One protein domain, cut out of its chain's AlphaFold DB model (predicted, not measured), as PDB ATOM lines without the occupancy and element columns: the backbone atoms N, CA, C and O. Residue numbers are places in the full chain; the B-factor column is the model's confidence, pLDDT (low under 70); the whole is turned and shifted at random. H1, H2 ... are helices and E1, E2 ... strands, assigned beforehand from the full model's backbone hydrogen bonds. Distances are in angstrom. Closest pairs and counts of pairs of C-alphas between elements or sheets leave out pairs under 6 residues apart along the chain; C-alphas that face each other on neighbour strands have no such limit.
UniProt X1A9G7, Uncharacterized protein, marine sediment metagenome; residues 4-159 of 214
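AT A GLANCE: This is residues 4 to 159 of the 214 residues of an uncharacterized protein of marine sediment metagenome (UniProt X1A9G7). One twisted, curling sheet of six strands runs through the domain, with the short helices H2, H3 and H4 to one side of its E2, E3, E1 part, H1 near its E2 edge, and a long loop, residues 7 to 27, on the other side. At the other edge E5 and E6 make a long two-stranded ribbon; of the loop, residues 17 to 23 stick out. The 156 printed residues run E1 H1 H2 E2 H3 E3 H4 E4 E5 E6, and the mixed sheet has the order E2, E3, E1, E4, E5, E6. The class is mixed, helices and strands, with 75 residues in named elements, under half. The whole is compact, with a radius of gyration of the C-alphas of 17.0 A and spans of 49 by 42 by 23 A.

IN THESE COORDINATES: Find C-alpha 4 at (46.274, -21.273, 80.724), where E1, residues 4 to 6, begins. Read on to H1, residues 28 to 34, H2, residues 39 to 47, 12.0 A long, and E2, residues 53 to 58, 14.5 A. Next come H3, residues 73 to 81, 12.3 A, E3, residues 89 to 95, 16.5 A, and H4, residues 104 to 107. E4, residues 113 to 119, spans 19.7 A, and E5, residues 129 to 139, 32.3 A. E6, residues 145 to 156, spans 30.9 A, bends by 61 degrees at residue 150 and ends at C-alpha 156, (45.379, -18.955, 100.086).

HOW THE PARTS SIT: Start at the edge strand E2, parallel to E3, with N 58 and O 93 2.8 A apart. E3 and E1 are parallel, N 6 and O 94 at 2.8 A, and so are E1 and E4, N 115 and O 5 at 2.8 A. E4, E5 and E6 form a meander, each strand the antiparallel neighbour of the one before, in two hairpins; look at N 116 and O 133, 2.9 A, and N 134 and O 151, 2.9 A. E2, H3, E3 is a strand-helix-strand unit, two parallel neighbours with a helix between; E3, H4, E4 is a split one, with E1 between its strands; both crossovers are right-handed. H1, H2 and H4 only graze the sheet; H3 is not on it. H3 and H4 are close but not clearly touching, closest at the C-alphas of Gly 79 and Ile 106, 6.1 A. Every O i to N i+4 pair is within hydrogen-bond range in H1, H2 and H3; H4 is too short for one.

THE WHOLE: The farthest C-alphas, of Gly 21 and Arg 142, are 54.9 A apart. The printed part has no cut. The links E1 to H1 and E2 to H3 are long. Mean pLDDT of the printed part is 80.7; residues 4 to 27 and residue 159 are under 70.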
ATOM      1  N   CYS A   4      45.645 -21.527  79.443       48.06
ATOM      2  CA  CYS A   4      46.274 -21.273  80.724       48.06
ATOM      3  C   CYS A   4      47.108 -22.497  81.096       48.06
ATOM      4  O   CYS A   4      46.557 -23.563  81.365       48.06
ATOM      5  N   LEU A   5      48.430 -22.372  81.063       45.41
ATOM      6  CA  LEU A   5      49.323 -23.366  81.645       45.41
ATOM      7  C   LEU A   5      49.571 -22.940  83.075       45.41
ATOM      8  O   LEU A   5      50.239 -21.942  83.315       45.41
ATOM      9  N   ILE A   6      48.984 -23.668  84.003       51.72
ATOM     10  CA  ILE A   6      49.041 -23.367  85.416       51.72
ATOM     11  C   ILE A   6      49.988 -24.368  86.065       51.72
ATOM     12  O   ILE A   6      49.680 -25.551  86.086       51.72
ATOM     13  N   SER A   7      51.098 -23.946  86.661       32.00
ATOM     14  CA  SER A   7      51.720 -24.815  87.663       32.00
ATOM     15  C   SER A   7      50.937 -24.671  88.971       32.00
ATOM     16  O   SER A   7      50.935 -23.608  89.560       32.00
ATOM     17  N   GLU A   8      50.156 -25.696  89.339       31.56
ATOM     18  CA  GLU A   8      49.302 -25.825  90.548       31.56
ATOM     19  C   GLU A   8      48.424 -24.618  91.000       31.56
ATOM     20  O   GLU A   8      48.830 -23.861  91.876       31.56
ATOM     21  N   VAL A   9      47.147 -24.505  90.568       34.19
ATOM     22  CA  VAL A   9      46.132 -23.602  91.198       34.19
ATOM     23  C   VAL A   9      45.151 -24.373  92.084       34.19
ATOM     24  O   VAL A   9      44.476 -25.287  91.616       34.19
ATOM     25  N   TYR A  10      44.917 -23.844  93.291       36.72
ATOM     26  CA  TYR A  10      43.568 -23.734  93.865       36.72
ATOM     27  C   TYR A  10      43.377 -22.350  94.501       36.72
ATOM     28  O   TYR A  10      43.823 -22.124  95.621       36.72
ATOM     29  N   SER A  11      42.691 -21.440  93.805       31.84
ATOM     30  CA  SER A  11      41.969 -20.303  94.389       31.84
ATOM     31  C   SER A  11      40.948 -19.766  93.394       31.84
ATOM     32  O   SER A  11      41.220 -19.662  92.202       31.84
ATOM     33  N   LEU A  12      39.762 -19.452  93.910       37.25
ATOM     34  CA  LEU A  12      38.667 -18.797  93.206       37.25
ATOM     35  C   LEU A  12      38.357 -17.513  93.969       37.25
ATOM     36  O   LEU A  12      37.668 -17.573  94.989       37.25
ATOM     37  N   LYS A  13      38.850 -16.370  93.491       32.34
ATOM     38  CA  LYS A  13      38.418 -15.064  94.007       32.34
ATOM     39  C   LYS A  13      37.330 -14.379  93.172       32.34
ATOM     40  O   LYS A  13      36.683 -13.481  93.691       32.34
ATOM     41  N   ASP A  14      36.943 -14.931  92.021       32.09
ATOM     42  CA  ASP A  14      35.934 -14.290  91.154       32.09
ATOM     43  C   ASP A  14      34.518 -14.898  91.202       32.09
ATOM     44  O   ASP A  14      33.720 -14.714  90.287       32.09
ATOM     45  N   LEU A  15      34.144 -15.598  92.283       36.22
ATOM     46  CA  LEU A  15      32.763 -16.089  92.486       36.22
ATOM     47  C   LEU A  15      31.956 -15.292  93.527       36.22
ATOM     48  O   LEU A  15      31.011 -15.816  94.113       36.22
ATOM     49  N   GLY A  16      32.287 -14.016  93.747       28.31
ATOM     50  CA  GLY A  16      31.456 -13.117  94.559       28.31
ATOM     51  C   GLY A  16      31.550 -13.367  96.066       28.31
ATOM     52  O   GLY A  16      30.535 -13.487  96.751       28.31
ATOM     53  N   TRP A  17      32.769 -13.437  96.602       36.41
ATOM     54  CA  TRP A  17      33.009 -13.524  98.046       36.41
ATOM     55  C   TRP A  17      32.989 -12.135  98.703       36.41
ATOM     56  O   TRP A  17      34.016 -11.582  99.084       36.41
ATOM     57  N   GLY A  18      31.784 -11.579  98.837       27.58
ATOM     58  CA  GLY A  18      31.458 -10.520  99.795       27.58
ATOM     59  C   GLY A  18      30.769 -11.133 101.014       27.58
ATOM     60  O   GLY A  18      29.944 -12.035 100.871       27.58
ATOM     61  N   GLY A  19      31.152 -10.688 102.211       31.50
ATOM     62  CA  GLY A  19      30.733 -11.245 103.495       31.50
ATOM     63  C   GLY A  19      29.234 -11.518 103.609       31.50
ATOM     64  O   GLY A  19      28.421 -10.619 103.436       31.50
ATOM     65  N   ASN A  20      28.894 -12.780 103.879       27.55
ATOM     66  CA  ASN A  20      27.709 -13.235 104.615       27.55
ATOM     67  C   ASN A  20      27.598 -14.750 104.451       27.55
ATOM     68  O   ASN A  20      26.929 -15.187 103.526       27.55
ATOM     69  N   GLY A  21      28.262 -15.534 105.315       35.16
ATOM     70  CA  GLY A  21      27.896 -16.900 105.756       35.16
ATOM     71  C   GLY A  21      27.451 -17.985 104.753       35.16
ATOM     72  O   GLY A  21      27.157 -19.107 105.166       35.16
ATOM     73  N   LYS A  22      27.390 -17.722 103.449       35.34
ATOM     74  CA  LYS A  22      26.946 -18.647 102.417       35.34
ATOM     75  C   LYS A  22      28.171 -19.443 102.013       35.34
ATOM     76  O   LYS A  22      28.997 -18.985 101.231       35.34
ATOM     77  N   ARG A  23      28.308 -20.627 102.623       45.59
ATOM     78  CA  ARG A  23      29.290 -21.656 102.250       45.59
ATOM     79  C   ARG A  23      29.405 -21.672 100.727       45.59
ATOM     80  O   ARG A  23      28.388 -21.874 100.067       45.59
ATOM     81  N   ALA A  24      30.609 -21.445 100.194       48.06
ATOM     82  CA  ALA A  24      30.867 -21.566  98.765       48.06
ATOM     83  C   ALA A  24      30.185 -22.839  98.250       48.06
ATOM     84  O   ALA A  24      30.452 -23.942  98.739       48.06
ATOM     85  N   ASN A  25      29.227 -22.667  97.339       47.91
ATOM     86  CA  ASN A  25      28.468 -23.773  96.784       47.91
ATOM     87  C   ASN A  25      29.363 -24.462  95.753       47.91
ATOM     88  O   ASN A  25      29.275 -24.212  94.552       47.91
ATOM     89  N   TRP A  26      30.302 -25.267  96.251       60.12
ATOM     90  CA  TRP A  26      31.200 -26.087  95.450       60.12
ATOM     91  C   TRP A  26      30.366 -27.131  94.718       60.12
ATOM     92  O   TRP A  26      30.169 -28.251  95.196       60.12
ATOM     93  N   ASN A  27      29.835 -26.741  93.561       69.31
ATOM     94  CA  ASN A  27      28.978 -27.586  92.757       69.31
ATOM     95  C   ASN A  27      29.817 -28.726  92.168       69.31
ATOM     96  O   ASN A  27      30.406 -28.617  91.095       69.31
ATOM     97  N   LEU A  28      29.882 -29.839  92.897       72.38
ATOM     98  CA  LEU A  28      30.660 -31.019  92.528       72.38
ATOM     99  C   LEU A  28      30.294 -31.540  91.132       72.38
ATOM    100  O   LEU A  28      31.151 -32.074  90.432       72.38
ATOM    101  N   LYS A  29      29.036 -31.360  90.709       78.12
ATOM    102  CA  LYS A  29      28.579 -31.716  89.362       78.12
ATOM    103  C   LYS A  29      29.276 -30.859  88.304       78.12
ATOM    104  O   LYS A  29      29.724 -31.416  87.306       78.12
ATOM    105  N   LEU A  30      29.424 -29.555  88.553       79.25
ATOM    106  CA  LEU A  30      30.146 -28.631  87.676       79.25
ATOM    107  C   LEU A  30      31.632 -29.007  87.568       79.25
ATOM    108  O   LEU A  30      32.142 -29.153  86.460       79.25
ATOM    109  N   PHE A  31      32.314 -29.246  88.695       79.62
ATOM    110  CA  PHE A  31      33.721 -29.672  88.674       79.62
ATOM    111  C   PHE A  31      33.900 -30.982  87.913       79.62
ATOM    112  O   PHE A  31      34.770 -31.101  87.058       79.62
ATOM    113  N   ARG A  32      33.028 -31.963  88.156       83.38
ATOM    114  CA  ARG A  32      33.083 -33.247  87.456       83.38
ATOM    115  C   ARG A  32      32.873 -33.116  85.953       83.38
ATOM    116  O   ARG A  32      33.434 -33.930  85.227       83.38
ATOM    117  N   SER A  33      32.095 -32.153  85.465       86.44
ATOM    118  CA  SER A  33      31.904 -31.963  84.023       86.44
ATOM    119  C   SER A  33      33.014 -31.142  83.359       86.44
ATOM    120  O   SER A  33      33.297 -31.383  82.188       86.44
ATOM    121  N   HIS A  34      33.679 -30.247  84.098       90.81
ATOM    122  CA  HIS A  34      34.680 -29.315  83.559       90.81
ATOM    123  C   HIS A  34      36.127 -29.656  83.927       90.81
ATOM    124  O   HIS A  34      37.031 -28.957  83.488       90.81
ATOM    125  N   MET A  35      36.366 -30.713  84.705       91.62
ATOM    126  CA  MET A  35      37.707 -31.163  85.084       91.62
ATOM    127  C   MET A  35      37.978 -32.590  84.605       91.62
ATOM    128  O   MET A  35      37.093 -33.449  84.664       91.62
ATOM    129  N   GLY A  36      39.191 -32.888  84.156       93.00
ATOM    130  CA  GLY A  36      39.625 -34.238  83.793       93.00
ATOM    131  C   GLY A  36      41.080 -34.495  84.159       93.00
ATOM    132  O   GLY A  36      41.800 -33.566  84.488       93.00
ATOM    133  N   PHE A  37      41.478 -35.765  84.113       91.44
ATOM    134  CA  PHE A  37      42.806 -36.226  84.530       91.44
ATOM    135  C   PHE A  37      43.341 -37.252  83.521       91.44
ATOM    136  O   PHE A  37      44.293 -36.978  82.802       91.44
ATOM    137  N   HIS A  38      42.670 -38.408  83.388       92.25
ATOM    138  CA  HIS A  38      43.025 -39.414  82.384       92.25
ATOM    139  C   HIS A  38      42.674 -38.951  80.963       92.25
ATOM    140  O   HIS A  38      41.543 -38.476  80.766       92.25
ATOM    141  N   PRO A  39      43.533 -39.230  79.968       93.06
ATOM    142  CA  PRO A  39      43.256 -39.085  78.543       93.06
ATOM    143  C   PRO A  39      41.855 -39.528  78.131       93.06
ATOM    144  O   PRO A  39      41.081 -38.726  77.616       93.06
ATOM    145  N   ASP A  40      41.476 -40.769  78.436       92.62
ATOM    146  CA  ASP A  40      40.186 -41.323  78.006       92.62
ATOM    147  C   ASP A  40      38.994 -40.554  78.573       92.62
ATOM    148  O   ASP A  40      37.997 -40.321  77.888       92.62
ATOM    149  N   THR A  41      39.099 -40.123  79.832       92.69
ATOM    150  CA  THR A  41      38.030 -39.359  80.481       92.69
ATOM    151  C   THR A  41      37.916 -37.970  79.864       92.69
ATOM    152  O   THR A  41      36.805 -37.486  79.648       92.69
ATOM    153  N   VAL A  42      39.049 -37.335  79.565       94.69
ATOM    154  CA  VAL A  42      39.096 -36.021  78.916       94.69
ATOM    155  C   VAL A  42      38.530 -36.100  77.502       94.69
ATOM    156  O   VAL A  42      37.588 -35.376  77.184       94.69
ATOM    157  N   VAL A  43      39.010 -37.042  76.689       94.94
ATOM    158  CA  VAL A  43      38.539 -37.245  75.312       94.94
ATOM    159  C   VAL A  43      37.049 -37.562  75.288       94.94
ATOM    160  O   VAL A  43      36.320 -36.978  74.490       94.94
ATOM    161  N   LYS A  44      36.554 -38.426  76.185       94.81
ATOM    162  CA  LYS A  44      35.117 -38.727  76.276       94.81
ATOM    163  C   LYS A  44      34.288 -37.474  76.570       94.81
ATOM    164  O   LYS A  44      33.232 -37.301  75.967       94.81
ATOM    165  N   LYS A  45      34.760 -36.595  77.460       93.62
ATOM    166  CA  LYS A  45      34.075 -35.330  77.782       93.62
ATOM    167  C   LYS A  45      34.102 -34.351  76.619       93.62
ATOM    168  O   LYS A  45      33.078 -33.741  76.338       93.62
ATOM    169  N   TRP A  46      35.237 -34.217  75.941       94.06
ATOM    170  CA  TRP A  46      35.369 -33.336  74.782       94.06
ATOM    171  C   TRP A  46      34.509 -33.819  73.613       94.06
ATOM    172  O   TRP A  46      33.734 -33.041  73.079       94.06
ATOM    173  N   LYS A  47      34.514 -35.122  73.307       93.88
ATOM    174  CA  LYS A  47      33.641 -35.708  72.273       93.88
ATOM    175  C   LYS A  47      32.147 -35.569  72.573       93.88
ATOM    176  O   LYS A  47      31.342 -35.595  71.651       93.88
ATOM    177  N   ALA A  48      31.764 -35.482  73.847       91.94
ATOM    178  CA  ALA A  48      30.368 -35.321  74.247       91.94
ATOM    179  C   ALA A  48      29.863 -33.869  74.133       91.94
ATOM    180  O   ALA A  48      28.673 -33.627  74.348       91.94
ATOM    181  N   LYS A  49      30.736 -32.898  73.827       90.81
ATOM    182  CA  LYS A  49      30.345 -31.495  73.677       90.81
ATOM    183  C   LYS A  49      29.545 -31.298  72.393       90.81
ATOM    184  O   LYS A  49      29.901 -31.795  71.333       90.81
ATOM    185  N   ARG A  50      28.426 -30.582  72.526       88.88
ATOM    186  CA  ARG A  50      27.542 -30.185  71.414       88.88
ATOM    187  C   ARG A  50      27.538 -28.677  71.175       88.88
ATOM    188  O   ARG A  50      27.101 -28.223  70.128       88.88
ATOM    189  N   SER A  51      27.993 -27.913  72.160       90.50
ATOM    190  CA  SER A  51      28.061 -26.459  72.137       90.50
ATOM    191  C   SER A  51      29.287 -25.999  72.912       90.50
ATOM    192  O   SER A  51      29.748 -26.690  73.829       90.50
ATOM    193  N   ARG A  52      29.775 -24.807  72.561       91.12
ATOM    194  CA  ARG A  52      30.878 -24.148  73.258       91.12
ATOM    195  C   ARG A  52      30.535 -23.926  74.731       91.12
ATOM    196  O   ARG A  52      29.451 -23.441  75.043       91.12
ATOM    197  N   ASP A  53      31.485 -24.225  75.605       91.00
ATOM    198  CA  ASP A  53      31.418 -23.956  77.043       91.00
ATOM    199  C   ASP A  53      32.595 -23.073  77.495       91.00
ATOM    200  O   ASP A  53      33.528 -22.822  76.730       91.00
ATOM    201  N   TYR A  54      32.573 -22.580  78.731       88.19
ATOM    202  CA  TYR A  54      33.494 -21.540  79.195       88.19
ATOM    203  C   TYR A  54      34.928 -22.037  79.389       88.19
ATOM    204  O   TYR A  54      35.870 -21.429  78.884       88.19
ATOM    205  N   CYS A  55      35.125 -23.125  80.132       90.88
ATOM    206  CA  CYS A  55      36.465 -23.552  80.517       90.88
ATOM    207  C   CYS A  55      36.541 -25.055  80.781       90.88
ATOM    208  O   CYS A  55      35.648 -25.615  81.409       90.88
ATOM    209  N   PHE A  56      37.624 -25.697  80.355       94.06
ATOM    210  CA  PHE A  56      37.958 -27.054  80.775       94.06
ATOM    211  C   PHE A  56      39.307 -27.082  81.483       94.06
ATOM    212  O   PHE A  56      40.276 -26.532  80.975       94.06
ATOM    213  N   HIS A  57      39.384 -27.764  82.617       93.56
ATOM    214  CA  HIS A  57      40.606 -27.957  83.381       93.56
ATOM    215  C   HIS A  57      41.091 -29.406  83.252       93.56
ATOM    216  O   HIS A  57      40.461 -30.342  83.741       93.56
ATOM    217  N   TRP A  58      42.225 -29.600  82.592       94.94
ATOM    218  CA  TRP A  58      42.946 -30.862  82.598       94.94
ATOM    219  C   TRP A  58      44.012 -30.839  83.695       94.94
ATOM    220  O   TRP A  58      45.056 -30.205  83.540       94.94
ATOM    221  N   ASP A  59      43.715 -31.515  84.802       91.56
ATOM    222  CA  ASP A  59      44.596 -31.587  85.962       91.56
ATOM    223  C   ASP A  59      45.682 -32.664  85.768       91.56
ATOM    224  O   ASP A  59      45.406 -33.711  85.172       91.56
ATOM    225  N   ASP A  60      46.902 -32.409  86.252       89.31
ATOM    226  CA  ASP A  60      48.096 -33.257  86.088       89.31
ATOM    227  C   ASP A  60      48.359 -33.643  84.606       89.31
ATOM    228  O   ASP A  60      48.791 -34.750  84.270       89.31
ATOM    229  N   ALA A  61      48.094 -32.714  83.682       92.81
ATOM    230  CA  ALA A  61      48.211 -32.929  82.240       92.81
ATOM    231  C   ALA A  61      49.654 -33.178  81.769       92.81
ATOM    232  O   ALA A  61      49.848 -33.823  80.736       92.81
ATOM    233  N   GLY A  62      50.656 -32.700  82.520       89.81
ATOM    234  CA  GLY A  62      52.081 -32.894  82.218       89.81
ATOM    235  C   GLY A  62      52.486 -34.363  82.069       89.81
ATOM    236  O   GLY A  62      53.293 -34.687  81.206       89.81
ATOM    237  N   LEU A  63      51.851 -35.268  82.823       89.62
ATOM    238  CA  LEU A  63      52.098 -36.711  82.721       89.62
ATOM    239  C   LEU A  63      51.712 -37.281  81.346       89.62
ATOM    240  O   LEU A  63      52.350 -38.202  80.851       89.62
ATOM    241  N   TRP A  64      50.653 -36.751  80.730       90.69
ATOM    242  CA  TRP A  64      50.062 -37.305  79.505       90.69
ATOM    243  C   TRP A  64      50.455 -36.551  78.241       90.69
ATOM    244  O   TRP A  64      50.336 -37.080  77.135       90.69
ATOM    245  N   LEU A  65      50.858 -35.292  78.398       91.88
ATOM    246  CA  LEU A  65      51.257 -34.393  77.319       91.88
ATOM    247  C   LEU A  65      52.755 -34.094  77.365       91.88
ATOM    248  O   LEU A  65      53.169 -33.050  76.847       91.88
ATOM    249  N   HIS A  66      53.524 -35.015  77.960       88.00
ATOM    250  CA  HIS A  66      54.947 -34.866  78.212       88.00
ATOM    251  C   HIS A  66      55.701 -34.462  76.944       88.00
ATOM    252  O   HIS A  66      55.537 -35.064  75.879       88.00
ATOM    253  N   ASN A  67      56.539 -33.430  77.030       80.38
ATOM    254  CA  ASN A  67      57.195 -32.871  75.848       80.38
ATOM    255  C   ASN A  67      58.182 -33.844  75.177       80.38
ATOM    256  O   ASN A  67      58.379 -33.764  73.965       80.38
ATOM    257  N   LEU A  68      58.764 -34.783  75.933       82.25
ATOM    258  CA  LEU A  68      59.622 -35.832  75.364       82.25
ATOM    259  C   LEU A  68      58.824 -36.894  74.587       82.25
ATOM    260  O   LEU A  68      59.362 -37.512  73.673       82.25
ATOM    261  N   ASP A  69      57.518 -37.011  74.834       84.56
ATOM    262  CA  ASP A  69      56.633 -37.965  74.159       84.56
ATOM    263  C   ASP A  69      56.032 -37.395  72.866       84.56
ATOM    264  O   ASP A  69      54.963 -37.810  72.413       84.56
ATOM    265  N   PHE A  70      56.710 -36.448  72.210       79.31
ATOM    266  CA  PHE A  70      56.198 -35.807  70.994       79.31
ATOM    267  C   PHE A  70      55.938 -36.797  69.846       79.31
ATOM    268  O   PHE A  70      55.169 -36.488  68.932       79.31
ATOM    269  N   GLN A  71      56.560 -37.982  69.874       85.81
ATOM    270  CA  GLN A  71      56.317 -39.052  68.907       85.81
ATOM    271  C   GLN A  71      55.015 -39.820  69.157       85.81
ATOM    272  O   GLN A  71      54.462 -40.392  68.210       85.81
ATOM    273  N   ASN A  72      54.484 -39.772  70.381       91.06
ATOM    274  CA  ASN A  72      53.257 -40.449  70.768       91.06
ATOM    275  C   ASN A  72      52.067 -39.950  69.922       91.06
ATOM    276  O   ASN A  72      51.793 -38.749  69.810       91.06
ATOM    277  N   LYS A  73      51.338 -40.893  69.307       93.31
ATOM    278  CA  LYS A  73      50.184 -40.603  68.435       93.31
ATOM    279  C   LYS A  73      49.093 -39.821  69.170       93.31
ATOM    280  O   LYS A  73      48.468 -38.950  68.565       93.31
ATOM    281  N   PHE A  74      48.896 -40.095  70.459       92.88
ATOM    282  CA  PHE A  74      47.943 -39.382  71.300       92.88
ATOM    283  C   PHE A  74      48.336 -37.910  71.471       92.88
ATOM    284  O   PHE A  74      47.535 -37.030  71.159       92.88
ATOM    285  N   VAL A  75      49.585 -37.630  71.854       92.88
ATOM    286  CA  VAL A  75      50.100 -36.257  72.028       92.88
ATOM    287  C   VAL A  75      49.970 -35.459  70.726       92.88
ATOM    288  O   VAL A  75      49.483 -34.324  70.723       92.88
ATOM    289  N   LYS A  76      50.303 -36.076  69.582       92.69
ATOM    290  CA  LYS A  76      50.106 -35.474  68.250       92.69
ATOM    291  C   LYS A  76      48.633 -35.156  67.969       92.69
ATOM    292  O   LYS A  76      48.339 -34.086  67.429       92.69
ATOM    293  N   ALA A  77      47.714 -36.059  68.312       94.12
ATOM    294  CA  ALA A  77      46.279 -35.862  68.116       94.12
ATOM    295  C   ALA A  77      45.731 -34.727  68.994       94.12
ATOM    296  O   ALA A  77      45.017 -33.864  68.482       94.12
ATOM    297  N   VAL A  78      46.134 -34.656  70.268       93.81
ATOM    298  CA  VAL A  78      45.774 -33.542  71.163       93.81
ATOM    299  C   VAL A  78      46.292 -32.218  70.600       93.81
ATOM    300  O   VAL A  78      45.529 -31.261  70.483       93.81
ATOM    301  N   GLY A  79      47.549 -32.168  70.150       91.44
ATOM    302  CA  GLY A  79      48.125 -30.971  69.530       91.44
ATOM    303  C   GLY A  79      47.418 -30.524  68.240       91.44
ATOM    304  O   GLY A  79      47.423 -29.331  67.926       91.44
ATOM    305  N   LYS A  80      46.801 -31.449  67.488       92.88
ATOM    306  CA  LYS A  80      45.928 -31.125  66.344       92.88
ATOM    307  C   LYS A  80      44.574 -30.593  66.811       92.88
ATOM    308  O   LYS A  80      44.143 -29.553  66.328       92.88
ATOM    309  N   TYR A  81      43.934 -31.261  67.768       93.69
ATOM    310  CA  TYR A  81      42.644 -30.832  68.312       93.69
ATOM    311  C   TYR A  81      42.718 -29.437  68.955       93.69
ATOM    312  O   TYR A  81      41.807 -28.634  68.782       93.69
ATOM    313  N   MET A  82      43.847 -29.075  69.576       92.44
ATOM    314  CA  MET A  82      44.056 -27.722  70.109       92.44
ATOM    315  C   MET A  82      43.960 -26.594  69.072       92.44
ATOM    316  O   MET A  82      43.726 -25.452  69.451       92.44
ATOM    317  N   GLN A  83      44.079 -26.884  67.773       89.06
ATOM    318  CA  GLN A  83      43.859 -25.883  66.723       89.06
ATOM    319  C   GLN A  83      42.376 -25.513  66.560       89.06
ATOM    320  O   GLN A  83      42.061 -24.418  66.105       89.06
ATOM    321  N   VAL A  84      41.464 -26.413  66.941       91.25
ATOM    322  CA  VAL A  84      40.006 -26.259  66.779       91.25
ATOM    323  C   VAL A  84      39.249 -26.249  68.108       91.25
ATOM    324  O   VAL A  84      38.032 -26.080  68.120       91.25
ATOM    325  N   VAL A  85      39.960 -26.354  69.235       91.75
ATOM    326  CA  VAL A  85      39.384 -26.448  70.589       91.75
ATOM    327  C   VAL A  85      38.440 -25.298  70.939       91.75
ATOM    328  O   VAL A  85      37.523 -25.481  71.734       91.75
ATOM    329  N   ARG A  86      38.607 -24.131  70.297       85.00
ATOM    330  CA  ARG A  86      37.726 -22.965  70.457       85.00
ATOM    331  C   ARG A  86      36.263 -23.294  70.155       85.00
ATOM    332  O   ARG A  86      35.379 -22.606  70.651       85.00
ATOM    333  N   ASN A  87      35.976 -24.287  69.320       89.50
ATOM    334  CA  ASN A  87      34.596 -24.659  69.015       89.50
ATOM    335  C   ASN A  87      33.888 -25.279  70.227       89.50
ATOM    336  O   ASN A  87      32.706 -25.010  70.421       89.50
ATOM    337  N   ASP A  88      34.634 -25.967  71.089       92.62
ATOM    338  CA  ASP A  88      34.089 -26.690  72.240       92.62
ATOM    339  C   ASP A  88      34.313 -25.951  73.567       92.62
ATOM    340  O   ASP A  88      33.468 -26.004  74.460       92.62
ATOM    341  N   TRP A  89      35.421 -25.215  73.698       92.62
ATOM    342  CA  TRP A  89      35.826 -24.561  74.943       92.62
ATOM    343  C   TRP A  89      36.363 -23.152  74.691       92.62
ATOM    344  O   TRP A  89      37.162 -22.945  73.781       92.62
ATOM    345  N   ALA A  90      35.967 -22.176  75.511       89.62
ATOM    346  CA  ALA A  90      36.489 -20.807  75.446       89.62
ATOM    347  C   ALA A  90      37.850 -20.644  76.152       89.62
ATOM    348  O   ALA A  90      38.624 -19.760  75.785       89.62
ATOM    349  N   CYS A  91      38.189 -21.551  77.073       91.38
ATOM    350  CA  CYS A  91      39.493 -21.662  77.723       91.38
ATOM    351  C   CYS A  91      39.818 -23.134  78.029       91.38
ATOM    352  O   CYS A  91      38.929 -23.906  78.394       91.38
ATOM    353  N   VAL A  92      41.090 -23.520  77.920       93.62
ATOM    354  CA  VAL A  92      41.584 -24.786  78.478       93.62
ATOM    355  C   VAL A  92      42.722 -24.481  79.441       93.62
ATOM    356  O   VAL A  92      43.670 -23.777  79.089       93.62
ATOM    357  N   ILE A  93      42.592 -25.008  80.653       94.25
ATOM    358  CA  ILE A  93      43.578 -24.939  81.721       94.25
ATOM    359  C   ILE A  93      44.301 -26.280  81.774       94.25
ATOM    360  O   ILE A  93      43.652 -27.321  81.865       94.25
ATOM    361  N   TYR A  94      45.626 -26.253  81.751       94.19
ATOM    362  CA  TYR A  94      46.468 -27.421  81.983       94.19
ATOM    363  C   TYR A  94      47.243 -27.217  83.269       94.19
ATOM    364  O   TYR A  94      47.904 -26.185  83.386       94.19
ATOM    365  N   THR A  95      47.218 -28.191  84.179       91.69
ATOM    366  CA  THR A  95      48.165 -28.199  85.298       91.69
ATOM    367  C   THR A  95      49.322 -29.157  85.085       91.69
ATOM    368  O   THR A  95      49.163 -30.255  84.550       91.69
ATOM    369  N   ALA A  96      50.515 -28.710  85.464       90.69
ATOM    370  CA  ALA A  96      51.747 -29.487  85.410       90.69
ATOM    371  C   ALA A  96      52.734 -28.975  86.465       90.69
ATOM    372  O   ALA A  96      52.564 -27.875  86.986       90.69
ATOM    373  N   ILE A  97      53.770 -29.757  86.771       87.44
ATOM    374  CA  ILE A  97      54.831 -29.320  87.688       87.44
ATOM    375  C   ILE A  97      55.646 -28.215  87.015       87.44
ATOM    376  O   ILE A  97      55.853 -27.154  87.603       87.44
ATOM    377  N   SER A  98      56.036 -28.440  85.759       87.19
ATOM    378  CA  SER A  98      56.688 -27.442  84.922       87.19
ATOM    379  C   SER A  98      55.913 -27.197  83.637       87.19
ATOM    380  O   SER A  98      55.264 -28.086  83.086       87.19
ATOM    381  N   LYS A  99      56.025 -25.985  83.086       85.50
ATOM    382  CA  LYS A  99      55.467 -25.703  81.754       85.50
ATOM    383  C   LYS A  99      56.126 -26.589  80.694       85.50
ATOM    384  O   LYS A  99      55.469 -26.974  79.734       85.50
ATOM    385  N   GLU A 100      57.409 -26.913  80.858       87.19
ATOM    386  CA  GLU A 100      58.195 -27.759  79.958       87.19
ATOM    387  C   GLU A 100      57.625 -29.169  79.820       87.19
ATOM    388  O   GLU A 100      57.819 -29.768  78.764       87.19
ATOM    389  N   ASP A 101      56.870 -29.643  80.814       89.12
ATOM    390  CA  ASP A 101      56.186 -30.935  80.763       89.12
ATOM    391  C   ASP A 101      55.075 -30.927  79.712       89.12
ATOM    392  O   ASP A 101      54.688 -31.966  79.208       89.12
ATOM    393  N   ILE A 102      54.556 -29.766  79.318       91.25
ATOM    394  CA  ILE A 102      53.557 -29.680  78.258       91.25
ATOM    395  C   ILE A 102      54.256 -29.535  76.907       91.25
ATOM    396  O   ILE A 102      55.120 -28.673  76.711       91.25
ATOM    397  N   VAL A 103      53.844 -30.346  75.929       90.88
ATOM    398  CA  VAL A 103      54.389 -30.305  74.567       90.88
ATOM    399  C   VAL A 103      54.445 -28.879  74.000       90.88
ATOM    400  O   VAL A 103      53.476 -28.112  74.045       90.88
ATOM    401  N   SER A 104      55.597 -28.523  73.424       87.50
ATOM    402  CA  SER A 104      55.897 -27.174  72.914       87.50
ATOM    403  C   SER A 104      54.840 -26.631  71.948       87.50
ATOM    404  O   SER A 104      54.550 -25.436  71.953       87.50
ATOM    405  N   LYS A 105      54.196 -27.505  71.164       86.44
ATOM    406  CA  LYS A 105      53.123 -27.131  70.237       86.44
ATOM    407  C   LYS A 105      51.896 -26.540  70.935       86.44
ATOM    408  O   LYS A 105      51.272 -25.656  70.363       86.44
ATOM    409  N   ILE A 106      51.550 -27.012  72.135       89.00
ATOM    410  CA  ILE A 106      50.449 -26.447  72.931       89.00
ATOM    411  C   ILE A 106      50.913 -25.147  73.591       89.00
ATOM    412  O   ILE A 106      50.206 -24.142  73.544       89.00
ATOM    413  N   ARG A 107      52.141 -25.126  74.126       86.38
ATOM    414  CA  ARG A 107      52.725 -23.921  74.735       86.38
ATOM    415  C   ARG A 107      52.824 -22.745  73.771       86.38
ATOM    416  O   ARG A 107      52.523 -21.620  74.147       86.38
ATOM    417  N   GLY A 108      53.208 -23.015  72.526       83.00
ATOM    418  CA  GLY A 108      53.406 -22.014  71.481       83.00
ATOM    419  C   GLY A 108      52.123 -21.504  70.823       83.00
ATOM    420  O   GLY A 108      52.206 -20.742  69.859       83.00
ATOM    421  N   LEU A 109      50.940 -21.923  71.285       86.81
ATOM    422  CA  LEU A 109      49.677 -21.413  70.758       86.81
ATOM    423  C   LEU A 109      49.513 -19.920  71.058       86.81
ATOM    424  O   LEU A 109      49.944 -19.394  72.084       86.81
ATOM    425  N   ARG A 110      48.878 -19.206  70.123       78.81
ATOM    426  CA  ARG A 110      48.729 -17.755  70.241       78.81
ATOM    427  C   ARG A 110      47.836 -17.412  71.431       78.81
ATOM    428  O   ARG A 110      46.656 -17.776  71.460       78.81
ATOM    429  N   ASN A 111      48.363 -16.552  72.299       81.31
ATOM    430  CA  ASN A 111      47.768 -16.110  73.560       81.31
ATOM    431  C   ASN A 111      47.780 -17.167  74.675       81.31
ATOM    432  O   ASN A 111      47.007 -17.021  75.608       81.31
ATOM    433  N   THR A 112      48.626 -18.199  74.627       88.81
ATOM    434  CA  THR A 112      48.888 -19.013  75.824       88.81
ATOM    435  C   THR A 112      49.380 -18.114  76.963       88.81
ATOM    436  O   THR A 112      50.340 -17.360  76.799       88.81
ATOM    437  N   VAL A 113      48.703 -18.197  78.104       90.94
ATOM    438  CA  VAL A 113      49.070 -17.546  79.358       90.94
ATOM    439  C   VAL A 113      49.709 -18.605  80.241       90.94
ATOM    440  O   VAL A 113      49.150 -19.677  80.456       90.94
ATOM    441  N   ILE A 114      50.896 -18.316  80.742       91.62
ATOM    442  CA  ILE A 114      51.607 -19.169  81.683       91.62
ATOM    443  C   ILE A 114      51.445 -18.551  83.054       91.62
ATOM    444  O   ILE A 114      51.808 -17.394  83.241       91.62
ATOM    445  N   VAL A 115      50.909 -19.322  83.988       93.12
ATOM    446  CA  VAL A 115      50.720 -18.926  85.377       93.12
ATOM    447  C   VAL A 115      51.647 -19.771  86.233       93.12
ATOM    448  O   VAL A 115      51.479 -20.984  86.337       93.12
ATOM    449  N   GLU A 116      52.639 -19.115  86.823       91.00
ATOM    450  CA  GLU A 116      53.574 -19.728  87.761       91.00
ATOM    451  C   GLU A 116      53.071 -19.493  89.184       91.00
ATOM    452  O   GLU A 116      52.732 -18.361  89.540       91.00
ATOM    453  N   ILE A 117      53.017 -20.558  89.989       89.62
ATOM    454  CA  ILE A 117      52.545 -20.475  91.374       89.62
ATOM    455  C   ILE A 117      53.669 -20.779  92.330       89.62
ATOM    456  O   ILE A 117      54.271 -21.851  92.317       89.62
ATOM    457  N   THR A 118      53.934 -19.806  93.187       90.31
ATOM    458  CA  THR A 118      55.018 -19.856  94.156       90.31
ATOM    459  C   THR A 118      54.466 -19.775  95.571       90.31
ATOM    460  O   THR A 118      53.381 -19.241  95.828       90.31
ATOM    461  N   LYS A 119      55.200 -20.360  96.524       88.00
ATOM    462  CA  LYS A 119      54.904 -20.187  97.948       88.00
ATOM    463  C   LYS A 119      55.237 -18.755  98.343       88.00
ATOM    464  O   LYS A 119      56.359 -18.319  98.121       88.00
ATOM    465  N   ASP A 120      54.274 -18.059  98.938       83.44
ATOM    466  CA  ASP A 120      54.418 -16.653  99.317       83.44
ATOM    467  C   ASP A 120      54.301 -16.497 100.831       83.44
ATOM    468  O   ASP A 120      53.244 -16.163 101.368       83.44
ATOM    469  N   GLY A 121      55.397 -16.835 101.514       83.50
ATOM    470  CA  GLY A 121      55.458 -16.863 102.971       83.50
ATOM    471  C   GLY A 121      54.379 -17.742 103.612       83.50
ATOM    472  O   GLY A 121      53.640 -18.485 102.962       83.50
ATOM    473  N   CYS A 122      54.297 -17.678 104.934       78.69
ATOM    474  CA  CYS A 122      53.140 -18.171 105.667       78.69
ATOM    475  C   CYS A 122      52.946 -17.304 106.908       78.69
ATOM    476  O   CYS A 122      53.910 -16.877 107.545       78.69
ATOM    477  N   THR A 123      51.695 -17.023 107.245       78.88
ATOM    478  CA  THR A 123      51.335 -16.401 108.523       78.88
ATOM    479  C   THR A 123      50.358 -17.312 109.254       78.88
ATOM    480  O   THR A 123      49.785 -18.225 108.659       78.88
ATOM    481  N   LYS A 124      50.121 -17.065 110.550       78.62
ATOM    482  CA  LYS A 124      49.108 -17.818 111.313       78.62
ATOM    483  C   LYS A 124      47.712 -17.738 110.672       78.62
ATOM    484  O   LYS A 124      46.959 -18.699 110.759       78.62
ATOM    485  N   THR A 125      47.380 -16.617 110.029       79.38
ATOM    486  CA  THR A 125      46.098 -16.402 109.335       79.38
ATOM    487  C   THR A 125      46.085 -16.947 107.906       79.38
ATOM    488  O   THR A 125      45.026 -17.336 107.425       79.38
ATOM    489  N   HIS A 126      47.249 -17.030 107.258       78.00
ATOM    490  CA  HIS A 126      47.426 -17.470 105.873       78.00
ATOM    491  C   HIS A 126      48.513 -18.557 105.795       78.00
ATOM    492  O   HIS A 126      49.613 -18.319 105.280       78.00
ATOM    493  N   PRO A 127      48.263 -19.762 106.345       79.12
ATOM    494  CA  PRO A 127      49.284 -20.807 106.452       79.12
ATOM    495  C   PRO A 127      49.670 -21.405 105.092       79.12
ATOM    496  O   PRO A 127      50.743 -21.985 104.946       79.12
ATOM    497  N   ASN A 128      48.802 -21.257 104.088       83.62
ATOM    498  CA  ASN A 128      48.955 -21.835 102.755       83.62
ATOM    499  C   ASN A 128      48.962 -20.767 101.657       83.62
ATOM    500  O   ASN A 128      48.505 -21.027 100.538       83.62
ATOM    501  N   ARG A 129      49.488 -19.582 101.974       85.25
ATOM    502  CA  ARG A 129      49.586 -18.457 101.051       85.25
ATOM    503  C   ARG A 129      50.455 -18.797  99.838       85.25
ATOM    504  O   ARG A 129      51.501 -19.452  99.938       85.25
ATOM    505  N   ARG A 130      49.975 -18.400  98.667       88.88
ATOM    506  CA  ARG A 130      50.591 -18.593  97.356       88.88
ATOM    507  C   ARG A 130      50.446 -17.318  96.544       88.88
ATOM    508  O   ARG A 130      49.509 -16.552  96.755       88.88
ATOM    509  N   THR A 131      51.329 -17.154  95.574       91.19
ATOM    510  CA  THR A 131      51.239 -16.089  94.580       91.19
ATOM    511  C   THR A 131      51.195 -16.710  93.197       91.19
ATOM    512  O   THR A 131      52.098 -17.456  92.827       91.19
ATOM    513  N   ALA A 132      50.135 -16.416  92.445       92.19
ATOM    514  CA  ALA A 132      50.047 -16.700  91.020       92.19
ATOM    515  C   ALA A 132      50.587 -15.502  90.248       92.19
ATOM    516  O   ALA A 132      50.126 -14.380  90.449       92.19
ATOM    517  N   THR A 133      51.540 -15.742  89.352       92.81
ATOM    518  CA  THR A 133      52.008 -14.721  88.414       92.81
ATOM    519  C   THR A 133      51.820 -15.193  86.988       92.81
ATOM    520  O   THR A 133      52.297 -16.263  86.614       92.81
ATOM    521  N   ALA A 134      51.121 -14.386  86.198       93.19
ATOM    522  CA  ALA A 134      50.776 -14.687  84.824       93.19
ATOM    523  C   ALA A 134      51.642 -13.920  83.827       93.19
ATOM    524  O   ALA A 134      51.857 -12.711  83.948       93.19
ATOM    525  N   TYR A 135      52.066 -14.628  82.785       92.00
ATOM    526  CA  TYR A 135      52.879 -14.098  81.701       92.00
ATOM    527  C   TYR A 135      52.394 -14.629  80.352       92.00
ATOM    528  O   TYR A 135      51.926 -15.762  80.248       92.00
ATOM    529  N   ILE A 136      52.587 -13.854  79.290       90.25
ATOM    530  CA  ILE A 136      52.489 -14.335  77.908       90.25
ATOM    531  C   ILE A 136      53.908 -14.469  77.361       90.25
ATOM    532  O   ILE A 136      54.718 -13.554  77.495       90.25
ATOM    533  N   ILE A 137      54.233 -15.599  76.729       85.25
ATOM    534  CA  ILE A 137      55.511 -15.718  76.020       85.25
ATOM    535  C   ILE A 137      55.400 -14.972  74.693       85.25
ATOM    536  O   ILE A 137      54.572 -15.307  73.842       85.25
ATOM    537  N   ARG A 138      56.263 -13.973  74.503       84.88
ATOM    538  CA  ARG A 138      56.413 -13.259  73.234       84.88
ATOM    539  C   ARG A 138      57.753 -13.592  72.597       84.88
ATOM    540  O   ARG A 138      58.755 -13.785  73.283       84.88
ATOM    541  N   LYS A 139      57.769 -13.628  71.264       84.31
ATOM    542  CA  LYS A 139      59.000 -13.743  70.476       84.31
ATOM    543  C   LYS A 139      59.510 -12.343  70.161       84.31
ATOM    544  O   LYS A 139      58.809 -11.554  69.533       84.31
ATOM    545  N   GLY A 140      60.707 -12.035  70.636       80.94
ATOM    546  CA  GLY A 140      61.422 -10.802  70.347       80.94
ATOM    547  C   GLY A 140      62.241 -10.878  69.062       80.94
ATOM    548  O   GLY A 140      62.255 -11.881  68.341       80.94
ATOM    549  N   TRP A 141      62.970  -9.794  68.802       73.88
ATOM    550  CA  TRP A 141      63.940  -9.713  67.714       73.88
ATOM    551  C   TRP A 141      64.984 -10.839  67.840       73.88
ATOM    552  O   TRP A 141      65.456 -11.133  68.940       73.88
ATOM    553  N   ARG A 142      65.331 -11.488  66.720       83.00
ATOM    554  CA  ARG A 142      66.203 -12.689  66.650       83.00
ATOM    555  C   ARG A 142      65.651 -13.953  67.329       83.00
ATOM    556  O   ARG A 142      66.416 -14.852  67.658       83.00
ATOM    557  N   GLY A 143      64.339 -14.041  67.546       81.38
ATOM    558  CA  GLY A 143      63.696 -15.265  68.035       81.38
ATOM    559  C   GLY A 143      63.892 -15.548  69.527       81.38
ATOM    560  O   GLY A 143      63.505 -16.621  69.983       81.38
ATOM    561  N   ARG A 144      64.450 -14.604  70.299       82.19
ATOM    562  CA  ARG A 144      64.518 -14.726  71.764       82.19
ATOM    563  C   ARG A 144      63.115 -14.662  72.356       82.19
ATOM    564  O   ARG A 144      62.353 -13.752  72.040       82.19
ATOM    565  N   GLU A 145      62.789 -15.604  73.225       85.50
ATOM    566  CA  GLU A 145      61.531 -15.588  73.967       85.50
ATOM    567  C   GLU A 145      61.680 -14.743  75.234       85.50
ATOM    568  O   GLU A 145      62.668 -14.867  75.955       85.50
ATOM    569  N   TYR A 146      60.702 -13.880  75.510       87.75
ATOM    570  CA  TYR A 146      60.618 -13.143  76.768       87.75
ATOM    571  C   TYR A 146      59.233 -13.300  77.396       87.75
ATOM    572  O   TYR A 146      58.230 -13.511  76.706       87.75
ATOM    573  N   LYS A 147      59.200 -13.228  78.730       89.31
ATOM    574  CA  LYS A 147      57.971 -13.251  79.523       89.31
ATOM    575  C   LYS A 147      57.391 -11.838  79.568       89.31
ATOM    576  O   LYS A 147      58.005 -10.944  80.137       89.31
ATOM    577  N   ASP A 148      56.221 -11.653  78.976       91.25
ATOM    578  CA  ASP A 148      55.447 -10.416  79.062       91.25
ATOM    579  C   ASP A 148      54.474 -10.509  80.240       91.25
ATOM    580  O   ASP A 148      53.517 -11.290  80.198       91.25
ATOM    581  N   PHE A 149      54.747  -9.763  81.309       94.12
ATOM    582  CA  PHE A 149      53.940  -9.755  82.531       94.12
ATOM    583  C   PHE A 149      52.489  -9.350  82.248       94.12
ATOM    584  O   PHE A 149      52.243  -8.412  81.498       94.12
ATOM    585  N   GLN A 150      51.535 -10.055  82.860       93.62
ATOM    586  CA  GLN A 150      50.109  -9.741  82.746       93.62
ATOM    587  C   GLN A 150      49.522  -9.310  84.089       93.62
ATOM    588  O   GLN A 150      48.928  -8.242  84.187       93.62
ATOM    589  N   TRP A 151      49.674 -10.147  85.117       94.00
ATOM    590  CA  TRP A 151      49.135  -9.890  86.450       94.00
ATOM    591  C   TRP A 151      49.813 -10.768  87.505       94.00
ATOM    592  O   TRP A 151      50.393 -11.810  87.196       94.00
ATOM    593  N   THR A 152      49.688 -10.347  88.763       93.81
ATOM    594  CA  THR A 152      50.061 -11.112  89.955       93.81
ATOM    595  C   THR A 152      48.899 -11.076  90.935       93.81
ATOM    596  O   THR A 152      48.330 -10.013  91.173       93.81
ATOM    597  N   GLU A 153      48.574 -12.220  91.532       91.69
ATOM    598  CA  GLU A 153      47.567 -12.314  92.585       91.69
ATOM    599  C   GLU A 153      48.023 -13.244  93.710       91.69
ATOM    600  O   GLU A 153      48.455 -14.376  93.481       91.69
ATOM    601  N   THR A 154      47.873 -12.778  94.949       88.81
ATOM    602  CA  THR A 154      48.101 -13.583  96.149       88.81
ATOM    603  C   THR A 154      46.797 -14.205  96.644       88.81
ATOM    604  O   THR A 154      45.761 -13.542  96.807       88.81
ATOM    605  N   PHE A 155      46.859 -15.495  96.953       84.12
ATOM    606  CA  PHE A 155      45.727 -16.274  97.425       84.12
ATOM    607  C   PHE A 155      46.136 -17.322  98.455       84.12
ATOM    608  O   PHE A 155      47.284 -17.757  98.509       84.12
ATOM    609  N   ASP A 156      45.177 -17.780  99.251       81.06
ATOM    610  CA  ASP A 156      45.379 -18.955 100.086       81.06
ATOM    611  C   ASP A 156      44.981 -20.214  99.337       81.06
ATOM    612  O   ASP A 156      43.833 -20.377  98.914       81.06
ATOM    613  N   SER A 157      45.938 -21.128  99.190       77.56
ATOM    614  CA  SER A 157      45.647 -22.433  98.617       77.56
ATOM    615  C   SER A 157      44.830 -23.258  99.608       77.56
ATOM    616  O   SER A 157      45.316 -23.755 100.626       77.56
ATOM    617  N   HIS A 158      43.547 -23.394  99.297       71.44
ATOM    618  CA  HIS A 158      42.618 -24.218 100.049       71.44
ATOM    619  C   HIS A 158      41.986 -25.231  99.114       71.44
ATOM    620  O   HIS A 158      41.368 -24.869  98.114       71.44
ATOM    621  N   VAL A 159      42.096 -26.512  99.466       66.44
ATOM    622  CA  VAL A 159      41.308 -27.537  98.790       66.44
ATOM    623  C   VAL A 159      39.959 -27.634  99.499       66.44
ATOM    624  O   VAL A 159      39.910 -28.000 100.677       66.44
TER     625      VAL A 159